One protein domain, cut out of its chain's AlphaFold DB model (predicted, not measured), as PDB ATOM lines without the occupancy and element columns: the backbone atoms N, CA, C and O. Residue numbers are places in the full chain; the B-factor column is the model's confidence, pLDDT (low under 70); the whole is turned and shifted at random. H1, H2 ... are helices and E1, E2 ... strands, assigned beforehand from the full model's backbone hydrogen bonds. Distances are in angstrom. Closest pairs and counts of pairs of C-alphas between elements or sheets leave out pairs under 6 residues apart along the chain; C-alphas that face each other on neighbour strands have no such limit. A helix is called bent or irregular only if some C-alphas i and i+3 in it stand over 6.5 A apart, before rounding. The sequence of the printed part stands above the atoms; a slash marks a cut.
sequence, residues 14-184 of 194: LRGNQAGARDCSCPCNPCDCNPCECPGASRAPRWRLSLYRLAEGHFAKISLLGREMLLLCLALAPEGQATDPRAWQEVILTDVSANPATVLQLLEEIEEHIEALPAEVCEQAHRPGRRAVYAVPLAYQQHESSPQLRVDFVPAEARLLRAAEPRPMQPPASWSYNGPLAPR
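This is residues 14 to 184 of the 194 residues of an uncharacterized protein of Thermogemmatispora argillosa (UniProt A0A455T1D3). A strongly twisted sheet of seven strands curls round one helix, H1, and is crossed on its opposite face by a small sheet of three strands, E6, E7 and E9, the two sheets forming a sandwich that is only partly face to face. At one end of strands E1 to E4 gather the loops of residues 23 to 46 and 77 to 88, with the short helix H2 there too. The printed part has 171 residues with ten named strands and two named helices, in the order E1 E2 E3 E4 H1 H2 E5 E6 E7 E8 E9 E10; the class is mixed, helices and strands. The large sheet runs E8, E5, E4, E3, E2, E1, E10 and is mixed, while the small one runs E6, E7, E9 and is antiparallel. The whole is compact, with a radius of gyration of the C-alphas of 15.5 A and spans of 46 by 41 by 28 A.

Find C-alpha 14 at (94.462, 49.857, 28.172); there E1 begins, residues 14 to 22, 25.1 A long, with a bend of 50 degrees at residue 17. E2, residues 47 to 59, runs 30.8 A and bends by 85 degrees at residue 56. Next come E3, residues 69 to 76, 22.3 A, and E4, residues 89 to 95, 19.7 A. Look for C-alpha 100 at (94.777, 67.231, 31.491), where H1 begins; it holds residues 100 to 113, 19.5 A, and is irregular, with C-alphas 109 and 112 7.5 A apart. H2 is residues 119 to 122 and E5 residues 132 to 136. E5 runs on into E6, residues 138 to 143, at 59 degrees; then come E7, residues 146 to 153, 22.2 A, and E8, residues 159 to 162. E9, residues 175 to 180, runs on into E10, residues 182 to 184, at 82 degrees, and E10 ends at C-alpha 184, (82.700, 48.604, 17.198).

Begin with the large sheet, where E1 E2 E3 E4 form a meander, each strand the antiparallel neighbour of the one before. Look at N 51 and O 19, 2.8 A, between E2 and E1; at N 52 and O 71, 2.8 A, between E2 and E3; and at N 91 and O 74, 2.9 A, between E4 and E3. E5 is parallel to E4, with N 134 and O 92 at 2.9 A; E4, H1 H2 and E5 form a strand-helix-strand unit, two parallel neighbours with helices between, and its crossover is right-handed. The edge strands are E8, antiparallel to E5 with N 161 and O 133 at 2.8 A, and E10, antiparallel to E1 with N 182 and O 20 at 2.8 A. H1 is on this sheet, making two layers, a helix on one face of a sheet; its closest C-alphas to E8 are those of Pro 100 and Leu 161, 6.6 A. H2 is not on the sheet. In the small sheet, the hairpin E6 and E7 has N 148 and O 141 at 2.8 A, and E7 and E9 have N 151 and O 177 at 2.9 A. The two sheets form a sandwich, two sheets face to face, 9.7 A centre to centre where they face, their strands at 73 degrees. The closest C-alphas of E5 and E7 are those of Val 136 and Phe 153, 6.8 A. H1 has 7 of 10 O i to N i+4 pairs within hydrogen-bond range; H2 is too short for such a pair.

The C-alphas farthest apart are those of Gly 40 and Lys 61, 48.1 A. The printed part has no cut. The long links are E1 to E2, E3 to E4 and E8 to E9. The mean pLDDT of the printed part is 86.1; the residues under 70 are 57 to 63, 65 to 66, 142 to 143 and 145 to 146.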
ATOM      1  N   LEU A  14      95.660  49.028  28.200       79.56
ATOM      2  CA  LEU A  14      94.462  49.857  28.172       79.56
ATOM      3  C   LEU A  14      93.336  49.042  27.552       79.56
ATOM      4  O   LEU A  14      93.518  48.411  26.510       79.56
ATOM      5  N   ARG A  15      92.178  49.046  28.200       80.88
ATOM      6  CA  ARG A  15      90.984  48.341  27.746       80.88
ATOM      7  C   ARG A  15      89.783  49.260  27.771       80.88
ATOM      8  O   ARG A  15      89.669  50.164  28.605       80.88
ATOM      9  N   GLY A  16      88.847  48.969  26.888       81.25
ATOM     10  CA  GLY A  16      87.577  49.659  26.882       81.25
ATOM     11  C   GLY A  16      86.751  49.329  25.659       81.25
ATOM     12  O   GLY A  16      86.903  48.262  25.071       81.25
ATOM     13  N   ASN A  17      85.879  50.256  25.281       83.12
ATOM     14  CA  ASN A  17      84.957  50.083  24.166       83.12
ATOM     15  C   ASN A  17      85.170  51.161  23.115       83.12
ATOM     16  O   ASN A  17      85.496  52.303  23.442       83.12
ATOM     17  N   GLN A  18      84.946  50.787  21.862       89.19
ATOM     18  CA  GLN A  18      84.953  51.700  20.735       89.19
ATOM     19  C   GLN A  18      83.557  51.830  20.145       89.19
ATOM     20  O   GLN A  18      82.805  50.856  20.040       89.19
ATOM     21  N   ALA A  19      83.235  53.043  19.727       91.19
ATOM     22  CA  ALA A  19      82.038  53.336  18.965       91.19
ATOM     23  C   ALA A  19      82.329  54.441  17.949       91.19
ATOM     24  O   ALA A  19      83.339  55.137  18.054       91.19
ATOM     25  N   GLY A  20      81.459  54.617  16.965       92.62
ATOM     26  CA  GLY A  20      81.653  55.644  15.954       92.62
ATOM     27  C   GLY A  20      80.360  56.134  15.335       92.62
ATOM     28  O   GLY A  20      79.287  55.563  15.541       92.62
ATOM     29  N   ALA A  21      80.485  57.227  14.601       93.19
ATOM     30  CA  ALA A  21      79.438  57.746  13.740       93.19
ATOM     31  C   ALA A  21      80.071  58.537  12.588       93.19
ATOM     32  O   ALA A  21      81.160  59.100  12.729       93.19
ATOM     33  N   ARG A  22      79.374  58.634  11.459       92.25
ATOM     34  CA  ARG A  22      79.737  59.509  10.338       92.25
ATOM     35  C   ARG A  22      78.520  60.221   9.771       92.25
ATOM     36  O   ARG A  22      77.406  59.704   9.835       92.25
ATOM     37  N   ASP A  23      78.763  61.371   9.150       89.50
ATOM     38  CA  ASP A  23      77.772  62.079   8.339       89.50
ATOM     39  C   ASP A  23      77.409  61.221   7.120       89.50
ATOM     40  O   ASP A  23      78.175  61.118   6.158       89.50
ATOM     41  N   CYS A  24      76.276  60.528   7.173       84.06
ATOM     42  CA  CYS A  24      75.832  59.653   6.098       84.06
ATOM     43  C   CYS A  24      74.308  59.581   6.051       84.06
ATOM     44  O   CYS A  24      73.651  59.541   7.086       84.06
ATOM     45  N   SER A  25      73.763  59.503   4.837       79.25
ATOM     46  CA  SER A  25      72.324  59.355   4.588       79.25
ATOM     47  C   SER A  25      71.903  57.896   4.357       79.25
ATOM     48  O   SER A  25      70.828  57.648   3.815       79.25
ATOM     49  N   CYS A  26      72.752  56.920   4.709       78.06
ATOM     50  CA  CYS A  26      72.420  55.501   4.567       78.06
ATOM     51  C   CYS A  26      71.281  55.089   5.522       78.06
ATOM     52  O   CYS A  26      71.089  55.712   6.566       78.06
ATOM     53  N   PRO A  27      70.585  53.970   5.244       77.19
ATOM     54  CA  PRO A  27      69.610  53.395   6.176       77.19
ATOM     55  C   PRO A  27      70.243  52.827   7.459       77.19
ATOM     56  O   PRO A  27      69.535  52.535   8.419       77.19
ATOM     57  N   CYS A  28      71.567  52.652   7.490       77.25
ATOM     58  CA  CYS A  28      72.297  52.278   8.689       77.25
ATOM     59  C   CYS A  28      72.355  53.448   9.680       77.25
ATOM     60  O   CYS A  28      73.129  54.379   9.491       77.25
ATOM     61  N   ASN A  29      71.555  53.401  10.744       73.50
ATOM     62  CA  ASN A  29      71.565  54.424  11.786       73.50
ATOM     63  C   ASN A  29      71.871  53.803  13.159       73.50
ATOM     64  O   ASN A  29      71.083  52.975  13.621       73.50
ATOM     65  N   PRO A  30      72.960  54.206  13.834       83.38
ATOM     66  CA  PRO A  30      74.017  55.109  13.360       83.38
ATOM     67  C   PRO A  30      74.940  54.469  12.313       83.38
ATOM     68  O   PRO A  30      75.279  53.288  12.391       83.38
ATOM     69  N   CYS A  31      75.369  55.264  11.329       87.25
ATOM     70  CA  CYS A  31      76.330  54.838  10.315       87.25
ATOM     71  C   CYS A  31      77.750  55.019  10.833       87.25
ATOM     72  O   CYS A  31      78.092  56.104  11.294       87.25
ATOM     73  N   ASP A  32      78.596  54.010  10.664       88.88
ATOM     74  CA  ASP A  32      80.025  54.106  10.971       88.88
ATOM     75  C   ASP A  32      80.913  53.335   9.975       88.88
ATOM     76  O   ASP A  32      82.084  53.044  10.219       88.88
ATOM     77  N   CYS A  33      80.355  52.998   8.812       87.56
ATOM     78  CA  CYS A  33      81.083  52.314   7.748       87.56
ATOM     79  C   CYS A  33      82.296  53.141   7.288       87.56
ATOM     80  O   CYS A  33      82.210  54.368   7.176       87.56
ATOM     81  N   ASN A  34      83.410  52.478   6.975       87.62
ATOM     82  CA  ASN A  34      84.632  53.145   6.537       87.62
ATOM     83  C   ASN A  34      85.455  52.270   5.562       87.62
ATOM     84  O   ASN A  34      86.243  51.455   6.041       87.62
ATOM     85  N   PRO A  35      85.303  52.419   4.228       86.69
ATOM     86  CA  PRO A  35      84.399  53.341   3.522       86.69
ATOM     87  C   PRO A  35      82.921  52.939   3.663       86.69
ATOM     88  O   PRO A  35      82.600  51.839   4.115       86.69
ATOM     89  N   CYS A  36      81.995  53.835   3.307       84.69
ATOM     90  CA  CYS A  36      80.566  53.507   3.316       84.69
ATOM     91  C   CYS A  36      80.082  53.074   1.931       84.69
ATOM     92  O   CYS A  36      80.081  53.863   0.989       84.69
ATOM     93  N   GLU A  37      79.617  51.828   1.837       87.00
ATOM     94  CA  GLU A  37      79.103  51.227   0.598       87.00
ATOM     95  C   GLU A  37      77.571  51.123   0.567       87.00
ATOM     96  O   GLU A  37      76.988  50.547  -0.351       87.00
ATOM     97  N   CYS A  38      76.884  51.663   1.574       84.38
ATOM     98  CA  CYS A  38      75.434  51.561   1.646       84.38
ATOM     99  C   CYS A  38      74.751  52.330   0.498       84.38
ATOM    100  O   CYS A  38      75.207  53.414   0.122       84.38
ATOM    101  N   PRO A  39      73.614  51.837  -0.029       80.62
ATOM    102  CA  PRO A  39      72.824  52.588  -1.000       80.62
ATOM    103  C   PRO A  39      72.452  53.975  -0.456       80.62
ATOM    104  O   PRO A  39      71.961  54.094   0.666       80.62
ATOM    105  N   GLY A  40      72.708  55.023  -1.244       74.94
ATOM    106  CA  GLY A  40      72.472  56.414  -0.837       74.94
ATOM    107  C   GLY A  40      73.525  57.007   0.110       74.94
ATOM    108  O   GLY A  40      73.352  58.134   0.569       74.94
ATOM    109  N   ALA A  41      74.616  56.288   0.398       78.69
ATOM    110  CA  ALA A  41      75.712  56.817   1.198       78.69
ATOM    111  C   ALA A  41      76.370  58.034   0.535       78.69
ATOM    112  O   ALA A  41      76.618  58.056  -0.675       78.69
ATOM    113  N   SER A  42      76.706  59.038   1.351       73.19
ATOM    114  CA  SER A  42      77.530  60.149   0.885       73.19
ATOM    115  C   SER A  42      78.956  59.657   0.650       73.19
ATOM    116  O   SER A  42      79.602  59.150   1.571       73.19
ATOM    117  N   ARG A  43      79.461  59.864  -0.572       72.44
ATOM    118  CA  ARG A  43      80.870  59.618  -0.927       72.44
ATOM    119  C   ARG A  43      81.834  60.610  -0.270       72.44
ATOM    120  O   ARG A  43      83.030  60.358  -0.248       72.44
ATOM    121  N   ALA A  44      81.319  61.723   0.251       76.50
ATOM    122  CA  ALA A  44      82.082  62.753   0.943       76.50
ATOM    123  C   ALA A  44      81.345  63.106   2.248       76.50
ATOM    124  O   ALA A  44      80.540  64.043   2.263       76.50
ATOM    125  N   PRO A  45      81.519  62.319   3.330       86.75
ATOM    126  CA  PRO A  45      80.959  62.688   4.629       86.75
ATOM    127  C   PRO A  45      81.553  64.035   5.059       86.75
ATOM    128  O   PRO A  45      82.713  64.301   4.769       86.75
ATOM    129  N   ARG A  46      80.807  64.901   5.754       89.44
ATOM    130  CA  ARG A  46      81.377  66.168   6.265       89.44
ATOM    131  C   ARG A  46      82.173  65.985   7.556       89.44
ATOM    132  O   ARG A  46      83.022  66.809   7.886       89.44
ATOM    133  N   TRP A  47      81.882  64.914   8.286       93.19
ATOM    134  CA  TRP A  47      82.547  64.564   9.531       93.19
ATOM    135  C   TRP A  47      82.482  63.055   9.781       93.19
ATOM    136  O   TRP A  47      81.590  62.354   9.289       93.19
ATOM    137  N   ARG A  48      83.423  62.565  10.583       94.06
ATOM    138  CA  ARG A  48      83.419  61.223  11.169       94.06
ATOM    139  C   ARG A  48      84.016  61.303  12.567       94.06
ATOM    140  O   ARG A  48      84.949  62.065  12.801       94.06
ATOM    141  N   LEU A  49      83.474  60.524  13.492       94.81
ATOM    142  CA  LEU A  49      83.975  60.429  14.855       94.81
ATOM    143  C   LEU A  49      84.284  58.979  15.227       94.81
ATOM    144  O   LEU A  49      83.597  58.044  14.810       94.81
ATOM    145  N   SER A  50      85.292  58.820  16.074       94.00
ATOM    146  CA  SER A  50      85.622  57.574  16.758       94.00
ATOM    147  C   SER A  50      85.706  57.858  18.256       94.00
ATOM    148  O   SER A  50      86.577  58.606  18.700       94.00
ATOM    149  N   LEU A  51      84.799  57.272  19.031       93.06
ATOM    150  CA  LEU A  51      84.779  57.341  20.487       93.06
ATOM    151  C   LEU A  51      85.528  56.146  21.079       93.06
ATOM    152  O   LEU A  51      85.236  54.995  20.756       93.06
ATOM    153  N   TYR A  52      86.425  56.432  22.014       91.25
ATOM    154  CA  TYR A  52      87.151  55.473  22.832       91.25
ATOM    155  C   TYR A  52      86.750  55.700  24.286       91.25
ATOM    156  O   TYR A  52      87.076  56.726  24.888       91.25
ATOM    157  N   ARG A  53      86.025  54.735  24.852       88.62
ATOM    158  CA  ARG A  53      85.661  54.706  26.268       88.62
ATOM    159  C   ARG A  53      86.645  53.811  26.999       88.62
ATOM    160  O   ARG A  53      86.490  52.591  26.980       88.62
ATOM    161  N   LEU A  54      87.658  54.415  27.602       86.38
ATOM    162  CA  LEU A  54      88.696  53.729  28.362       86.38
ATOM    163  C   LEU A  54      88.137  53.411  29.749       86.38
ATOM    164  O   LEU A  54      87.731  54.325  30.463       86.38
ATOM    165  N   ALA A  55      88.086  52.133  30.109       78.12
ATOM    166  CA  ALA A  55      87.463  51.676  31.353       78.12
ATOM    167  C   ALA A  55      88.482  51.101  32.340       78.12
ATOM    168  O   ALA A  55      88.294  51.174  33.551       78.12
ATOM    169  N   GLU A  56      89.575  50.536  31.829       72.94
ATOM    170  CA  GLU A  56      90.593  49.894  32.648       72.94
ATOM    171  C   GLU A  56      91.968  50.119  32.040       72.94
ATOM    172  O   GLU A  56      92.148  50.075  30.821       72.94
ATOM    173  N   GLY A  57      92.959  50.313  32.901       68.25
ATOM    174  CA  GLY A  57      94.335  50.252  32.465       68.25
ATOM    175  C   GLY A  57      95.334  50.850  33.429       68.25
ATOM    176  O   GLY A  57      94.988  51.591  34.357       68.25
ATOM    177  N   HIS A  58      96.588  50.498  33.176       69.62
ATOM    178  CA  HIS A  58      97.748  51.007  33.883       69.62
ATOM    179  C   HIS A  58      98.743  51.555  32.867       69.62
ATOM    180  O   HIS A  58      99.090  50.881  31.899       69.62
ATOM    181  N   PHE A  59      99.187  52.788  33.087       66.69
ATOM    182  CA  PHE A  59     100.165  53.453  32.236       66.69
ATOM    183  C   PHE A  59     101.122  54.278  33.088       66.69
ATOM    184  O   PHE A  59     100.667  55.218  33.717       66.69
ATOM    185  N   ALA A  60     102.420  53.963  33.135       61.28
ATOM    186  CA  ALA A  60     103.453  54.804  33.768       61.28
ATOM    187  C   ALA A  60     103.027  55.499  35.093       61.28
ATOM    188  O   ALA A  60     103.344  56.668  35.309       61.28
ATOM    189  N   LYS A  61     102.335  54.762  35.989       61.81
ATOM    190  CA  LYS A  61     101.735  55.184  37.288       61.81
ATOM    191  C   LYS A  61     100.320  55.789  37.260       61.81
ATOM    192  O   LYS A  61      99.741  55.998  38.322       61.81
ATOM    193  N   ILE A  62      99.729  56.021  36.098       64.81
ATOM    194  CA  ILE A  62      98.299  56.289  35.921       64.81
ATOM    195  C   ILE A  62      97.540  54.969  36.031       64.81
ATOM    196  O   ILE A  62      97.896  53.974  35.401       64.81
ATOM    197  N   SER A  63      96.469  54.974  36.819       69.94
ATOM    198  CA  SER A  63      95.482  53.904  36.847       69.94
ATOM    199  C   SER A  63      94.107  54.486  36.562       69.94
ATOM    200  O   SER A  63      93.717  55.481  37.172       69.94
ATOM    201  N   LEU A  64      93.379  53.845  35.650       72.19
ATOM    202  CA  LEU A  64      91.981  54.167  35.363       72.19
ATOM    203  C   LEU A  64      91.002  53.345  36.219       72.19
ATOM    204  O   LEU A  64      89.810  53.362  35.944       72.19
ATOM    205  N   LEU A  65      91.473  52.618  37.246       64.31
ATOM    206  CA  LEU A  65      90.629  51.750  38.080       64.31
ATOM    207  C   LEU A  65      89.404  52.517  38.615       64.31
ATOM    208  O   LEU A  65      89.526  53.386  39.479       64.31
ATOM    209  N   GLY A  66      88.224  52.188  38.082       61.72
ATOM    210  CA  GLY A  66      86.940  52.781  38.467       61.72
ATOM    211  C   GLY A  66      86.647  54.176  37.898       61.72
ATOM    212  O   GLY A  66      85.671  54.792  38.320       61.72
ATOM    213  N   ARG A  67      87.459  54.697  36.967       71.50
ATOM    214  CA  ARG A  67      87.227  55.993  36.306       71.50
ATOM    215  C   ARG A  67      87.243  55.825  34.795       71.50
ATOM    216  O   ARG A  67      88.304  55.667  34.197       71.50
ATOM    217  N   GLU A  68      86.063  55.899  34.190       78.94
ATOM    218  CA  GLU A  68      85.953  55.918  32.736       78.94
ATOM    219  C   GLU A  68      86.515  57.232  32.178       78.94
ATOM    220  O   GLU A  68      86.248  58.315  32.703       78.94
ATOM    221  N   MET A  69      87.293  57.139  31.103       87.75
ATOM    222  CA  MET A  69      87.770  58.290  30.343       87.75
ATOM    223  C   MET A  69      87.251  58.201  28.914       87.75
ATOM    224  O   MET A  69      87.371  57.163  28.260       87.75
ATOM    225  N   LEU A  70      86.696  59.307  28.428       90.50
ATOM    226  CA  LEU A  70      86.242  59.441  27.052       90.50
ATOM    227  C   LEU A  70      87.287  60.203  26.239       90.50
ATOM    228  O   LEU A  70      87.676  61.323  26.591       90.50
ATOM    229  N   LEU A  71      87.715  59.587  25.142       94.06
ATOM    230  CA  LEU A  71      88.460  60.234  24.073       94.06
ATOM    231  C   LEU A  71      87.646  60.126  22.792       94.06
ATOM    232  O   LEU A  71      87.315  59.029  22.350       94.06
ATOM    233  N   LEU A  72      87.332  61.259  22.188       96.06
ATOM    234  CA  LEU A  72      86.639  61.329  20.915       96.06
ATOM    235  C   LEU A  72      87.606  61.896  19.882       96.06
ATOM    236  O   LEU A  72      88.007  63.051  19.967       96.06
ATOM    237  N   CYS A  73      87.987  61.083  18.904       96.00
ATOM    238  CA  CYS A  73      88.698  61.559  17.725       96.00
ATOM    239  C   CYS A  73      87.654  62.042  16.717       96.00
ATOM    240  O   CYS A  73      86.793  61.260  16.314       96.00
ATOM    241  N   LEU A  74      87.694  63.323  16.358       96.25
ATOM    242  CA  LEU A  74      86.787  63.953  15.404       96.25
ATOM    243  C   LEU A  74      87.581  64.340  14.163       96.25
ATOM    244  O   LEU A  74      88.508  65.141  14.253       96.25
ATOM    245  N   ALA A  75      87.187  63.799  13.018       94.12
ATOM    246  CA  ALA A  75      87.625  64.247  11.710       94.12
ATOM    247  C   ALA A  75      86.531  65.119  11.098       94.12
ATOM    248  O   ALA A  75      85.369  64.707  11.032       94.12
ATOM    249  N   LEU A  76      86.899  66.309  10.642       93.31
ATOM    250  CA  LEU A  76      85.976  67.261  10.043       93.31
ATOM    251  C   LEU A  76      86.631  67.978   8.864       93.31
ATOM    252  O   LEU A  76      87.818  68.302   8.905       93.31
ATOM    253  N   ALA A  77      85.836  68.256   7.838       88.38
ATOM    254  CA  ALA A  77      86.208  69.179   6.777       88.38
ATOM    255  C   ALA A  77      85.482  70.520   6.966       88.38
ATOM    256  O   ALA A  77      84.310  70.524   7.361       88.38
ATOM    257  N   PRO A  78      86.127  71.658   6.657       83.88
ATOM    258  CA  PRO A  78      85.441  72.932   6.518       83.88
ATOM    259  C   PRO A  78      84.255  72.826   5.553       83.88
ATOM    260  O   PRO A  78      84.255  72.022   4.613       83.88
ATOM    261  N   GLU A  79      83.246  73.666   5.768       82.25
ATOM    262  CA  GLU A  79      82.063  73.693   4.914       82.25
ATOM    263  C   GLU A  79      82.448  73.914   3.441       82.25
ATOM    264  O   GLU A  79      83.295  74.745   3.113       82.25
ATOM    265  N   GLY A  80      81.862  73.106   2.553       81.25
ATOM    266  CA  GLY A  80      82.164  73.130   1.120       81.25
ATOM    267  C   GLY A  80      83.505  72.505   0.711       81.25
ATOM    268  O   GLY A  80      83.792  72.468  -0.480       81.25
ATOM    269  N   GLN A  81      84.308  71.984   1.649       84.50
ATOM    270  CA  GLN A  81      85.646  71.435   1.372       84.50
ATOM    271  C   GLN A  81      85.785  69.938   1.695       84.50
ATOM    272  O   GLN A  81      86.890  69.408   1.716       84.50
ATOM    273  N   ALA A  82      84.675  69.216   1.895       82.31
ATOM    274  CA  ALA A  82      84.696  67.774   2.179       82.31
ATOM    275  C   ALA A  82      85.390  66.935   1.088       82.31
ATOM    276  O   ALA A  82      85.909  65.858   1.377       82.31
ATOM    277  N   THR A  83      85.424  67.433  -0.152       83.00
ATOM    278  CA  THR A  83      86.081  66.791  -1.300       83.00
ATOM    279  C   THR A  83      87.558  67.148  -1.457       83.00
ATOM    280  O   THR A  83      88.194  66.584  -2.339       83.00
ATOM    281  N   ASP A  84      88.100  68.084  -0.669       85.19
ATOM    282  CA  ASP A  84      89.539  68.359  -0.617       85.19
ATOM    283  C   ASP A  84      90.144  67.624   0.589       85.19
ATOM    284  O   ASP A  84      89.981  68.073   1.728       85.19
ATOM    285  N   PRO A  85      90.870  66.508   0.387       82.44
ATOM    286  CA  PRO A  85      91.470  65.749   1.482       82.44
ATOM    287  C   PRO A  85      92.421  66.575   2.352       82.44
ATOM    288  O   PRO A  85      92.590  66.274   3.531       82.44
ATOM    289  N   ARG A  86      93.027  67.639   1.808       82.62
ATOM    290  CA  ARG A  86      93.967  68.500   2.543       82.62
ATOM    291  C   ARG A  86      93.269  69.457   3.504       82.62
ATOM    292  O   ARG A  86      93.924  69.985   4.398       82.62
ATOM    293  N   ALA A  87      91.969  69.680   3.324       86.19
ATOM    294  CA  ALA A  87      91.170  70.530   4.195       86.19
ATOM    295  C   ALA A  87      90.712  69.801   5.468       86.19
ATOM    296  O   ALA A  87      90.297  70.449   6.431       86.19
ATOM    297  N   TRP A  88      90.789  68.466   5.492       90.12
ATOM    298  CA  TRP A  88      90.394  67.671   6.648       90.12
ATOM    299  C   TRP A  88      91.323  67.897   7.833       90.12
ATOM    300  O   TRP A  88      92.547  67.869   7.715       90.12
ATOM    301  N   GLN A  89      90.717  68.069   9.002       91.12
ATOM    302  CA  GLN A  89      91.418  68.192  10.268       91.12
ATOM    303  C   GLN A  89      90.939  67.100  11.216       91.12
ATOM    304  O   GLN A  89      89.742  66.832  11.310       91.12
ATOM    305  N   GLU A  90      91.878  66.499  11.946       93.00
ATOM    306  CA  GLU A  90      91.577  65.638  13.086       93.00
ATOM    307  C   GLU A  90      91.888  66.357  14.394       93.00
ATOM    308  O   GLU A  90      92.987  66.880  14.599       93.00
ATOM    309  N   VAL A  91      90.925  66.330  15.307       95.69
ATOM    310  CA  VAL A  91      91.076  66.823  16.675       95.69
ATOM    311  C   VAL A  91      90.686  65.737  17.663       95.69
ATOM    312  O   VAL A  91      89.886  64.852  17.361       95.69
ATOM    313  N   ILE A  92      91.252  65.812  18.862       97.25
ATOM    314  CA  ILE A  92      90.893  64.935  19.970       97.25
ATOM    315  C   ILE A  92      90.109  65.759  20.983       97.25
ATOM    316  O   ILE A  92      90.589  66.777  21.481       97.25
ATOM    317  N   LEU A  93      88.901  65.311  21.293       97.69
ATOM    318  CA  LEU A  93      88.048  65.875  22.324       97.69
ATOM    319  C   LEU A  93      88.065  64.951  23.544       97.69
ATOM    320  O   LEU A  93      87.975  63.729  23.421       97.69
ATOM    321  N   THR A  94      88.167  65.536  24.728       96.38
ATOM    322  CA  THR A  94      88.017  64.838  26.008       96.38
ATOM    323  C   THR A  94      87.034  65.586  26.897       96.38
ATOM    324  O   THR A  94      86.731  66.752  26.641       96.38
ATOM    325  N   ASP A  95      86.529  64.924  27.934       93.25
ATOM    326  CA  ASP A  95      85.600  65.558  28.859       93.25
ATOM    327  C   ASP A  95      86.301  66.637  29.703       93.25
ATOM    328  O   ASP A  95      87.446  66.472  30.130       93.25
ATOM    329  N   VAL A  96      85.603  67.739  29.988       93.12
ATOM    330  CA  VAL A  96      86.114  68.838  30.834       93.12
ATOM    331  C   VAL A  96      86.530  68.410  32.238       93.12
ATOM    332  O   VAL A  96      87.370  69.080  32.842       93.12
ATOM    333  N   SER A  97      85.972  67.320  32.767       90.12
ATOM    334  CA  SER A  97      86.335  66.782  34.080       90.12
ATOM    335  C   SER A  97      87.617  65.944  34.067       90.12
ATOM    336  O   SER A  97      88.175  65.661  35.132       90.12
ATOM    337  N   ALA A  98      88.120  65.556  32.888       88.94
ATOM    338  CA  ALA A  98      89.326  64.751  32.775       88.94
ATOM    339  C   ALA A  98      90.569  65.540  33.221       88.94
ATOM    340  O   ALA A  98      90.734  66.723  32.920       88.94
ATOM    341  N   ASN A  99      91.490  64.870  33.923       90.19
ATOM    342  CA  ASN A  99      92.766  65.477  34.300       90.19
ATOM    343  C   ASN A  99      93.629  65.698  33.038       90.19
ATOM    344  O   ASN A  99      94.010  64.711  32.401       90.19
ATOM    345  N   PRO A 100      94.012  66.948  32.702       93.06
ATOM    346  CA  PRO A 100      94.777  67.231  31.491       93.06
ATOM    347  C   PRO A 100      96.122  66.508  31.413       93.06
ATOM    348  O   PRO A 100      96.479  66.012  30.351       93.06
ATOM    349  N   ALA A 101      96.860  66.409  32.523       90.38
ATOM    350  CA  ALA A 101      98.161  65.741  32.532       90.38
ATOM    351  C   ALA A 101      98.012  64.248  32.214       90.38
ATOM    352  O   ALA A 101      98.781  63.701  31.429       90.38
ATOM    353  N   THR A 102      96.973  63.614  32.764       87.62
ATOM    354  CA  THR A 102      96.637  62.216  32.479       87.62
ATOM    355  C   THR A 102      96.268  62.015  31.012       87.62
ATOM    356  O   THR A 102      96.776  61.087  30.392       87.62
ATOM    357  N   VAL A 103      95.424  62.887  30.449       91.44
ATOM    358  CA  VAL A 103      95.023  62.818  29.034       91.44
ATOM    359  C   VAL A 103      96.236  62.966  28.118       91.44
ATOM    360  O   VAL A 103      96.422  62.161  27.213       91.44
ATOM    361  N   LEU A 104      97.080  63.973  28.351       92.88
ATOM    362  CA  LEU A 104      98.227  64.238  27.486       92.88
ATOM    363  C   LEU A 104      99.268  63.120  27.551       92.88
ATOM    364  O   LEU A 104      99.737  62.693  26.501       92.88
ATOM    365  N   GLN A 105      99.576  62.614  28.747       88.00
ATOM    366  CA  GLN A 105     100.510  61.502  28.926       88.00
ATOM    367  C   GLN A 105      99.996  60.211  28.272       88.00
ATOM    368  O   GLN A 105     100.756  59.464  27.675       88.00
ATOM    369  N   LEU A 106      98.692  59.953  28.355       87.25
ATOM    370  CA  LEU A 106      98.062  58.827  27.674       87.25
ATOM    371  C   LEU A 106      98.166  58.954  26.145       87.25
ATOM    372  O   LEU A 106      98.478  57.984  25.454       87.25
ATOM    373  N   LEU A 107      97.914  60.150  25.608       90.75
ATOM    374  CA  LEU A 107      97.997  60.409  24.171       90.75
ATOM    375  C   LEU A 107      99.425  60.297  23.624       90.75
ATOM    376  O   LEU A 107      99.581  60.026  22.445       90.75
ATOM    377  N   GLU A 108     100.473  60.411  24.439       87.94
ATOM    378  CA  GLU A 108     101.843  60.131  23.970       87.94
ATOM    379  C   GLU A 108     102.033  58.692  23.464       87.94
ATOM    380  O   GLU A 108     103.019  58.408  22.791       87.94
ATOM    381  N   GLU A 109     101.093  57.795  23.763       83.31
ATOM    382  CA  GLU A 109     101.267  56.358  23.561       83.31
ATOM    383  C   GLU A 109     100.204  55.751  22.665       83.31
ATOM    384  O   GLU A 109     100.501  54.857  21.883       83.31
ATOM    385  N   ILE A 110      98.961  56.232  22.766       86.19
ATOM    386  CA  ILE A 110      97.858  55.686  21.968       86.19
ATOM    387  C   ILE A 110      97.418  56.583  20.824       86.19
ATOM    388  O   ILE A 110      96.552  56.175  20.054       86.19
ATOM    389  N   GLU A 111      97.958  57.801  20.713       90.31
ATOM    390  CA  GLU A 111      97.479  58.762  19.726       90.31
ATOM    391  C   GLU A 111      97.539  58.173  18.311       90.31
ATOM    392  O   GLU A 111      96.522  58.139  17.631       90.31
ATOM    393  N   GLU A 112      98.653  57.588  17.880       86.88
ATOM    394  CA  GLU A 112      98.769  56.989  16.537       86.88
ATOM    395  C   GLU A 112      97.739  55.886  16.219       86.88
ATOM    396  O   GLU A 112      97.464  55.623  15.051       86.88
ATOM    397  N   HIS A 113      97.134  55.274  17.241       84.88
ATOM    398  CA  HIS A 113      96.139  54.211  17.091       84.88
ATOM    399  C   HIS A 113      94.693  54.706  17.125       84.88
ATOM    400  O   HIS A 113      93.776  53.933  16.846       84.88
ATOM    401  N   ILE A 114      94.467  55.969  17.489       88.06
ATOM    402  CA  ILE A 114      93.148  56.586  17.392       88.06
ATOM    403  C   ILE A 114      93.055  57.322  16.061       88.06
ATOM    404  O   ILE A 114      93.899  58.148  15.740       88.06
ATOM    405  N   GLU A 115      92.023  57.043  15.275       88.38
ATOM    406  CA  GLU A 115      91.760  57.759  14.026       88.38
ATOM    407  C   GLU A 115      90.263  57.881  13.767       88.38
ATOM    408  O   GLU A 115      89.443  57.068  14.215       88.38
ATOM    409  N   ALA A 116      89.908  58.932  13.047       91.44
ATOM    410  CA  ALA A 116      88.554  59.216  12.612       91.44
ATOM    411  C   ALA A 116      88.482  59.620  11.137       91.44
ATOM    412  O   ALA A 116      87.374  59.671  10.610       91.44
ATOM    413  N   LEU A 117      89.607  59.849  10.445       91.06
ATOM    414  CA  LEU A 117      89.589  60.144   9.009       91.06
ATOM    415  C   LEU A 117      88.783  59.095   8.223       91.06
ATOM    416  O   LEU A 117      88.982  57.889   8.414       91.06
ATOM    417  N   PRO A 118      87.858  59.523   7.349       89.56
ATOM    418  CA  PRO A 118      87.211  58.619   6.410       89.56
ATOM    419  C   PRO A 118      88.235  57.956   5.476       89.56
ATOM    420  O   PRO A 118      89.210  58.586   5.059       89.56
ATOM    421  N   ALA A 119      88.014  56.690   5.125       88.81
ATOM    422  CA  ALA A 119      88.868  55.923   4.220       88.81
ATOM    423  C   ALA A 119      89.006  56.618   2.857       88.81
ATOM    424  O   ALA A 119      90.070  56.592   2.251       88.81
ATOM    425  N   GLU A 120      87.950  57.313   2.434       84.81
ATOM    426  CA  GLU A 120      87.859  58.075   1.191       84.81
ATOM    427  C   GLU A 120      88.871  59.239   1.115       84.81
ATOM    428  O   GLU A 120      89.186  59.700   0.020       84.81
ATOM    429  N   VAL A 121      89.395  59.712   2.255       83.88
ATOM    430  CA  VAL A 121      90.357  60.833   2.327       83.88
ATOM    431  C   VAL A 121      91.675  60.468   3.013       83.88
ATOM    432  O   VAL A 121      92.638  61.226   2.939       83.88
ATOM    433  N   CYS A 122      91.736  59.304   3.661       81.44
ATOM    434  CA  CYS A 122      92.831  58.863   4.521       81.44
ATOM    435  C   CYS A 122      94.216  58.926   3.852       81.44
ATOM    436  O   CYS A 122      95.161  59.426   4.457       81.44
ATOM    437  N   GLU A 123      94.330  58.470   2.603       75.56
ATOM    438  CA  GLU A 123      95.611  58.393   1.885       75.56
ATOM    439  C   GLU A 123      96.172  59.762   1.479       75.56
ATOM    440  O   GLU A 123      97.371  59.904   1.241       75.56
ATOM    441  N   GLN A 124      95.308  60.773   1.374       73.38
ATOM    442  CA  GLN A 124      95.648  62.090   0.826       73.38
ATOM    443  C   GLN A 124      95.587  63.205   1.875       73.38
ATOM    444  O   GLN A 124      96.058  64.318   1.621       73.38
ATOM    445  N   ALA A 125      95.008  62.922   3.042       77.06
ATOM    446  CA  ALA A 125      94.909  63.858   4.144       77.06
ATOM    447  C   ALA A 125      96.278  64.118   4.781       77.06
ATOM    448  O   ALA A 125      97.079  63.210   5.017       77.06
ATOM    449  N   HIS A 126      96.535  65.381   5.113       70.38
ATOM    450  CA  HIS A 126      97.708  65.738   5.897       70.38
ATOM    451  C   HIS A 126      97.445  65.421   7.373       70.38
ATOM    452  O   HIS A 126      96.704  66.139   8.043       70.38
ATOM    453  N   ARG A 127      98.055  64.351   7.893       72.44
ATOM    454  CA  ARG A 127      97.995  64.023   9.323       72.44
ATOM    455  C   ARG A 127      99.084  64.804  10.067       72.44
ATOM    456  O   ARG A 127     100.264  64.593   9.776       72.44
ATOM    457  N   PRO A 128      98.739  65.704  11.006       71.62
ATOM    458  CA  PRO A 128      99.752  66.373  11.808       71.62
ATOM    459  C   PRO A 128     100.463  65.346  12.698       71.62
ATOM    460  O   PRO A 128      99.847  64.382  13.155       71.62
ATOM    461  N   GLY A 129     101.750  65.565  12.978       77.50
ATOM    462  CA  GLY A 129     102.524  64.696  13.870       77.50
ATOM    463  C   GLY A 129     101.966  64.667  15.296       77.50
ATOM    464  O   GLY A 129     102.096  63.661  15.988       77.50
ATOM    465  N   ARG A 130     101.297  65.749  15.723       90.06
ATOM    466  CA  ARG A 130     100.469  65.787  16.937       90.06
ATOM    467  C   ARG A 130      99.161  66.507  16.654       90.06
ATOM    468  O   ARG A 130      99.168  67.611  16.110       90.06
ATOM    469  N   ARG A 131      98.035  65.929  17.062       93.69
ATOM    470  CA  ARG A 131      96.714  66.558  16.933       93.69
ATOM    471  C   ARG A 131      96.436  67.517  18.075       93.69
ATOM    472  O   ARG A 131      96.932  67.355  19.198       93.69
ATOM    473  N   ALA A 132      95.590  68.499  17.775       95.75
ATOM    474  CA  ALA A 132      95.054  69.394  18.782       95.75
ATOM    475  C   ALA A 132      94.131  68.620  19.733       95.75
ATOM    476  O   ALA A 132      93.356  67.763  19.303       95.75
ATOM    477  N   VAL A 133      94.228  68.935  21.022       97.69
ATOM    478  CA  VAL A 133      93.460  68.300  22.094       97.69
ATOM    479  C   VAL A 133      92.651  69.368  22.805       97.69
ATOM    480  O   VAL A 133      93.221  70.324  23.338       97.69
ATOM    481  N   TYR A 134      91.337  69.188  22.845       98.12
ATOM    482  CA  TYR A 134      90.401  70.098  23.491       98.12
ATOM    483  C   TYR A 134      89.629  69.375  24.589       98.12
ATOM    484  O   TYR A 134      89.262  68.212  24.440       98.12
ATOM    485  N   ALA A 135      89.354  70.084  25.678       97.50
ATOM    486  CA  ALA A 135      88.407  69.643  26.687       97.50
ATOM    487  C   ALA A 135      87.062  70.348  26.471       97.50
ATOM    488  O   ALA A 135      87.004  71.582  26.412       97.50
ATOM    489  N   VAL A 136      86.000  69.555  26.349       97.12
ATOM    490  CA  VAL A 136      84.614  69.992  26.112       97.12
ATOM    491  C   VAL A 136      83.652  69.156  26.959       97.12
ATOM    492  O   VAL A 136      84.017  68.056  27.368       97.12
ATOM    493  N   PRO A 137      82.444  69.641  27.283       94.81
ATOM    494  CA  PRO A 137      81.441  68.802  27.931       94.81
ATOM    495  C   PRO A 137      81.085  67.608  27.032       94.81
ATOM    496  O   PRO A 137      80.582  67.800  25.924       94.81
ATOM    497  N   LEU A 138      81.346  66.385  27.502       92.75
ATOM    498  CA  LEU A 138      80.974  65.150  26.814       92.75
ATOM    499  C   LEU A 138      79.935  64.403  27.652       92.75
ATOM    500  O   LEU A 138      80.251  63.781  28.663       92.75
ATOM    501  N   ALA A 139      78.681  64.421  27.209       88.25
ATOM    502  CA  ALA A 139      77.628  63.643  27.844       88.25
ATOM    503  C   ALA A 139      77.418  62.344  27.062       88.25
ATOM    504  O   ALA A 139      76.852  62.348  25.970       88.25
ATOM    505  N   TYR A 140      77.879  61.230  27.629       84.81
ATOM    506  CA  TYR A 140      77.649  59.895  27.089       84.81
ATOM    507  C   TYR A 140      76.719  59.126  28.024       84.81
ATOM    508  O   TYR A 140      77.104  58.765  29.135       84.81
ATOM    509  N   GLN A 141      75.475  58.921  27.596       79.38
ATOM    510  CA  GLN A 141      74.434  58.294  28.407       79.38
ATOM    511  C   GLN A 141      73.930  57.025  27.729       79.38
ATOM    512  O   GLN A 141      73.670  57.002  26.530       79.38
ATOM    513  N   GLN A 142      73.766  55.956  28.504       68.44
ATOM    514  CA  GLN A 142      73.006  54.788  28.065       68.44
ATOM    515  C   GLN A 142      71.522  55.175  28.054       68.44
ATOM    516  O   GLN A 142      70.947  55.378  29.121       68.44
ATOM    517  N   HIS A 143      70.914  55.317  26.873       62.62
ATOM    518  CA  HIS A 143      69.475  55.549  26.738       62.62
ATOM    519  C   HIS A 143      68.825  54.282  26.180       62.62
ATOM    520  O   HIS A 143      69.129  53.870  25.062       62.62
ATOM    521  N   GLU A 144      67.936  53.663  26.958       70.00
ATOM    522  CA  GLU A 144      67.265  52.400  26.614       70.00
ATOM    523  C   GLU A 144      68.252  51.289  26.193       70.00
ATOM    524  O   GLU A 144      68.879  50.667  27.048       70.00
ATOM    525  N   SER A 145      68.386  51.049  24.882       63.88
ATOM    526  CA  SER A 145      69.218  50.016  24.258       63.88
ATOM    527  C   SER A 145      70.384  50.570  23.431       63.88
ATOM    528  O   SER A 145      71.086  49.799  22.773       63.88
ATOM    529  N   SER A 146      70.580  51.890  23.378       66.62
ATOM    530  CA  SER A 146      71.609  52.501  22.532       66.62
ATOM    531  C   SER A 146      72.277  53.679  23.231       66.62
ATOM    532  O   SER A 146      71.606  54.636  23.623       66.62
ATOM    533  N   PRO A 147      73.608  53.648  23.399       74.69
ATOM    534  CA  PRO A 147      74.296  54.751  24.029       74.69
ATOM    535  C   PRO A 147      74.244  55.991  23.133       74.69
ATOM    536  O   PRO A 147      74.529  55.920  21.935       74.69
ATOM    537  N   GLN A 148      73.889  57.124  23.731       89.44
ATOM    538  CA  GLN A 148      73.804  58.418  23.074       89.44
ATOM    539  C   GLN A 148      74.972  59.298  23.500       89.44
ATOM    540  O   GLN A 148      75.303  59.395  24.685       89.44
ATOM    541  N   LEU A 149      75.584  59.948  22.517       92.94
ATOM    542  CA  LEU A 149      76.598  60.963  22.720       92.94
ATOM    543  C   LEU A 149      75.988  62.333  22.439       92.94
ATOM    544  O   LEU A 149      75.413  62.556  21.374       92.94
ATOM    545  N   ARG A 150      76.205  63.258  23.371       94.31
ATOM    546  CA  ARG A 150      75.998  64.683  23.168       94.31
ATOM    547  C   ARG A 150      77.309  65.432  23.349       94.31
ATOM    548  O   ARG A 150      77.973  65.303  24.379       94.31
ATOM    549  N   VAL A 151      77.648  66.224  22.342       95.88
ATOM    550  CA  VAL A 151      78.848  67.055  22.304       95.88
ATOM    551  C   VAL A 151      78.571  68.298  21.471       95.88
ATOM    552  O   VAL A 151      78.075  68.211  20.351       95.88
ATOM    553  N   ASP A 152      78.925  69.449  22.029       96.69
ATOM    554  CA  ASP A 152      78.911  70.738  21.351       96.69
ATOM    555  C   ASP A 152      80.359  71.251  21.338       96.69
ATOM    556  O   ASP A 152      80.937  71.554  22.383       96.69
ATOM    557  N   PHE A 153      80.984  71.279  20.160       97.12
ATOM    558  CA  PHE A 153      82.363  71.714  19.973       97.12
ATOM    559  C   PHE A 153      82.401  73.064  19.261       97.12
ATOM    560  O   PHE A 153      82.201  73.168  18.050       97.12
ATOM    561  N   VAL A 154      82.713  74.103  20.033       96.50
ATOM    562  CA  VAL A 154      83.007  75.445  19.527       96.50
ATOM    563  C   VAL A 154      84.475  75.747  19.845       96.50
ATOM    564  O   VAL A 154      84.802  75.992  21.007       96.50
ATOM    565  N   PRO A 155      85.390  75.722  18.858       94.75
ATOM    566  CA  PRO A 155      86.832  75.823  19.095       94.75
ATOM    567  C   PRO A 155      87.270  77.051  19.902       94.75
ATOM    568  O   PRO A 155      88.242  76.974  20.646       94.75
ATOM    569  N   ALA A 156      86.562  78.176  19.751       94.50
ATOM    570  CA  ALA A 156      86.849  79.422  20.464       94.50
ATOM    571  C   ALA A 156      86.455  79.385  21.953       94.50
ATOM    572  O   ALA A 156      87.012  80.133  22.750       94.50
ATOM    573  N   GLU A 157      85.507  78.523  22.324       95.00
ATOM    574  CA  GLU A 157      84.996  78.370  23.694       95.00
ATOM    575  C   GLU A 157      85.599  77.142  24.392       95.00
ATOM    576  O   GLU A 157      85.632  77.055  25.619       95.00
ATOM    577  N   ALA A 158      86.098  76.184  23.608       96.50
ATOM    578  CA  ALA A 158      86.706  74.964  24.099       96.50
ATOM    579  C   ALA A 158      88.056  75.231  24.779       96.50
ATOM    580  O   ALA A 158      88.896  76.003  24.308       96.50
ATOM    581  N   ARG A 159      88.325  74.509  25.871       97.56
ATOM    582  CA  ARG A 159      89.612  74.601  26.562       97.56
ATOM    583  C   ARG A 159      90.669  73.813  25.791       97.56
ATOM    584  O   ARG A 159      90.679  72.586  25.825       97.56
ATOM    585  N   LEU A 160      91.599  74.514  25.147       97.44
ATOM    586  CA  LEU A 160      92.743  73.893  24.479       97.44
ATOM    587  C   LEU A 160      93.725  73.312  25.513       97.44
ATOM    588  O   LEU A 160      94.269  74.044  26.339       97.44
ATOM    589  N   LEU A 161      93.962  72.001  25.460       97.69
ATOM    590  CA  LEU A 161      94.955  71.309  26.292       97.69
ATOM    591  C   LEU A 161      96.316  71.214  25.595       97.69
ATOM    592  O   LEU A 161      97.352  71.322  26.247       97.69
ATOM    593  N   ARG A 162      96.314  71.014  24.272       96.75
ATOM    594  CA  ARG A 162      97.520  70.935  23.434       96.75
ATOM    595  C   ARG A 162      97.188  71.371  22.010       96.75
ATOM    596  O   ARG A 162      96.173  70.946  21.470       96.75
ATOM    597  N   ALA A 163      98.033  72.200  21.400       95.00
ATOM    598  CA  ALA A 163      97.888  72.597  19.998       95.00
ATOM    599  C   ALA A 163      98.334  71.476  19.040       95.00
ATOM    600  O   ALA A 163      99.098  70.595  19.426       95.00
ATOM    601  N   ALA A 164      97.864  71.523  17.793       93.00
ATOM    602  CA  ALA A 164      98.373  70.651  16.739       93.00
ATOM    603  C   ALA A 164      99.783  71.073  16.290       93.00
ATOM    604  O   ALA A 164     100.098  72.268  16.260       93.00
ATOM    605  N   GLU A 165     100.598  70.092  15.905       91.06
ATOM    606  CA  GLU A 165     101.954  70.273  15.385       91.06
ATOM    607  C   GLU A 165     102.139  69.438  14.098       91.06
ATOM    608  O   GLU A 165     102.076  68.207  14.162       91.06
ATOM    609  N   PRO A 166     102.364  70.072  12.927       88.50
ATOM    610  CA  PRO A 166     102.407  71.521  12.708       88.50
ATOM    611  C   PRO A 166     101.044  72.198  12.940       88.50
ATOM    612  O   PRO A 166      99.990  71.568  12.853       88.50
ATOM    613  N   ARG A 167     101.069  73.506  13.231       87.69
ATOM    614  CA  ARG A 167      99.843  74.297  13.395       87.69
ATOM    615  C   ARG A 167      99.091  74.352  12.052       87.69
ATOM    616  O   ARG A 167      99.704  74.739  11.056       87.69
ATOM    617  N   PRO A 168      97.785  74.029  12.013       84.88
ATOM    618  CA  PRO A 168      96.994  74.123  10.793       84.88
ATOM    619  C   PRO A 168      96.835  75.583  10.351       84.88
ATOM    620  O   PRO A 168      96.874  76.505  11.168       84.88
ATOM    621  N   MET A 169      96.625  75.794   9.050       84.50
ATOM    622  CA  MET A 169      96.412  77.135   8.484       84.50
ATOM    623  C   MET A 169      95.151  77.816   9.025       84.50
ATOM    624  O   MET A 169      95.086  79.042   9.077       84.50
ATOM    625  N   GLN A 170      94.149  77.026   9.403       86.94
ATOM    626  CA  GLN A 170      92.871  77.488   9.927       86.94
ATOM    627  C   GLN A 170      92.513  76.670  11.170       86.94
ATOM    628  O   GLN A 170      92.894  75.501  11.249       86.94
ATOM    629  N   PRO A 171      91.790  77.251  12.144       87.94
ATOM    630  CA  PRO A 171      91.232  76.466  13.237       87.94
ATOM    631  C   PRO A 171      90.223  75.429  12.702       87.94
ATOM    632  O   PRO A 171      89.688  75.601  11.602       87.94
ATOM    633  N   PRO A 172      89.941  74.359  13.464       91.81
ATOM    634  CA  PRO A 172      88.864  73.432  13.126       91.81
ATOM    635  C   PRO A 172      87.514  74.169  13.097       91.81
ATOM    636  O   PRO A 172      87.345  75.176  13.783       91.81
ATOM    637  N   ALA A 173      86.552  73.684  12.309       92.88
ATOM    638  CA  ALA A 173      85.202  74.248  12.292       92.88
ATOM    639  C   ALA A 173      84.409  73.856  13.552       92.88
ATOM    640  O   ALA A 173      84.669  72.820  14.169       92.88
ATOM    641  N   SER A 174      83.422  74.677  13.918       95.06
ATOM    642  CA  SER A 174      82.449  74.308  14.948       95.06
ATOM    643  C   SER A 174      81.634  73.099  14.504       95.06
ATOM    644  O   SER A 174      81.295  72.959  13.327       95.06
ATOM    645  N   TRP A 175      81.299  72.231  15.449       96.00
ATOM    646  CA  TRP A 175      80.581  70.996  15.179       96.00
ATOM    647  C   TRP A 175      79.776  70.567  16.402       96.00
ATOM    648  O   TRP A 175      80.218  70.739  17.536       96.00
ATOM    649  N   SER A 176      78.599  69.993  16.185       95.19
ATOM    650  CA  SER A 176      77.771  69.438  17.250       95.19
ATOM    651  C   SER A 176      77.219  68.081  16.854       95.19
ATOM    652  O   SER A 176      77.035  67.767  15.674       95.19
ATOM    653  N   TYR A 177      76.956  67.267  17.867       94.31
ATOM    654  CA  TYR A 177      76.372  65.953  17.697       94.31
ATOM    655  C   TYR A 177      75.497  65.594  18.882       94.31
ATOM    656  O   TYR A 177      75.869  65.788  20.038       94.31
ATOM    657  N   ASN A 178      74.328  65.052  18.565       93.06
ATOM    658  CA  ASN A 178      73.378  64.525  19.524       93.06
ATOM    659  C   ASN A 178      72.716  63.297  18.899       93.06
ATOM    660  O   ASN A 178      71.850  63.433  18.033       93.06
ATOM    661  N   GLY A 179      73.166  62.104  19.278       92.00
ATOM    662  CA  GLY A 179      72.663  60.883  18.665       92.00
ATOM    663  C   GLY A 179      73.330  59.596  19.145       92.00
ATOM    664  O   GLY A 179      74.247  59.634  19.972       92.00
ATOM    665  N   PRO A 180      72.845  58.443  18.652       91.06
ATOM    666  CA  PRO A 180      73.380  57.132  19.000       91.06
ATOM    667  C   PRO A 180      74.727  56.865  18.319       91.06
ATOM    668  O   PRO A 180      74.948  57.311  17.202       91.06
ATOM    669  N   LEU A 181      75.595  56.055  18.928       90.56
ATOM    670  CA  LEU A 181      76.842  55.607  18.287       90.56
ATOM    671  C   LEU A 181      76.802  54.127  17.896       90.56
ATOM    672  O   LEU A 181      76.235  53.302  18.612       90.56
ATOM    673  N   ALA A 182      77.431  53.787  16.769       90.19
ATOM    674  CA  ALA A 182      77.547  52.409  16.309       90.19
ATOM    675  C   ALA A 182      78.638  51.704  17.127       90.19
ATOM    676  O   ALA A 182      79.781  52.171  17.128       90.19
ATOM    677  N   PRO A 183      78.335  50.607  17.842       88.25
ATOM    678  CA  PRO A 183      79.346  49.891  18.607       88.25
ATOM    679  C   PRO A 183      80.323  49.175  17.664       88.25
ATOM    680  O   PRO A 183      79.906  48.430  16.781       88.25
ATOM    681  N   ARG A 184      81.630  49.354  17.890       86.88
ATOM    682  CA  ARG A 184      82.700  48.604  17.198       86.88
ATOM    683  C   ARG A 184      83.210  47.409  18.007       86.88
ATOM    684  O   ARG A 184      83.916  46.561  17.476       86.88
TER     685      ARG A 184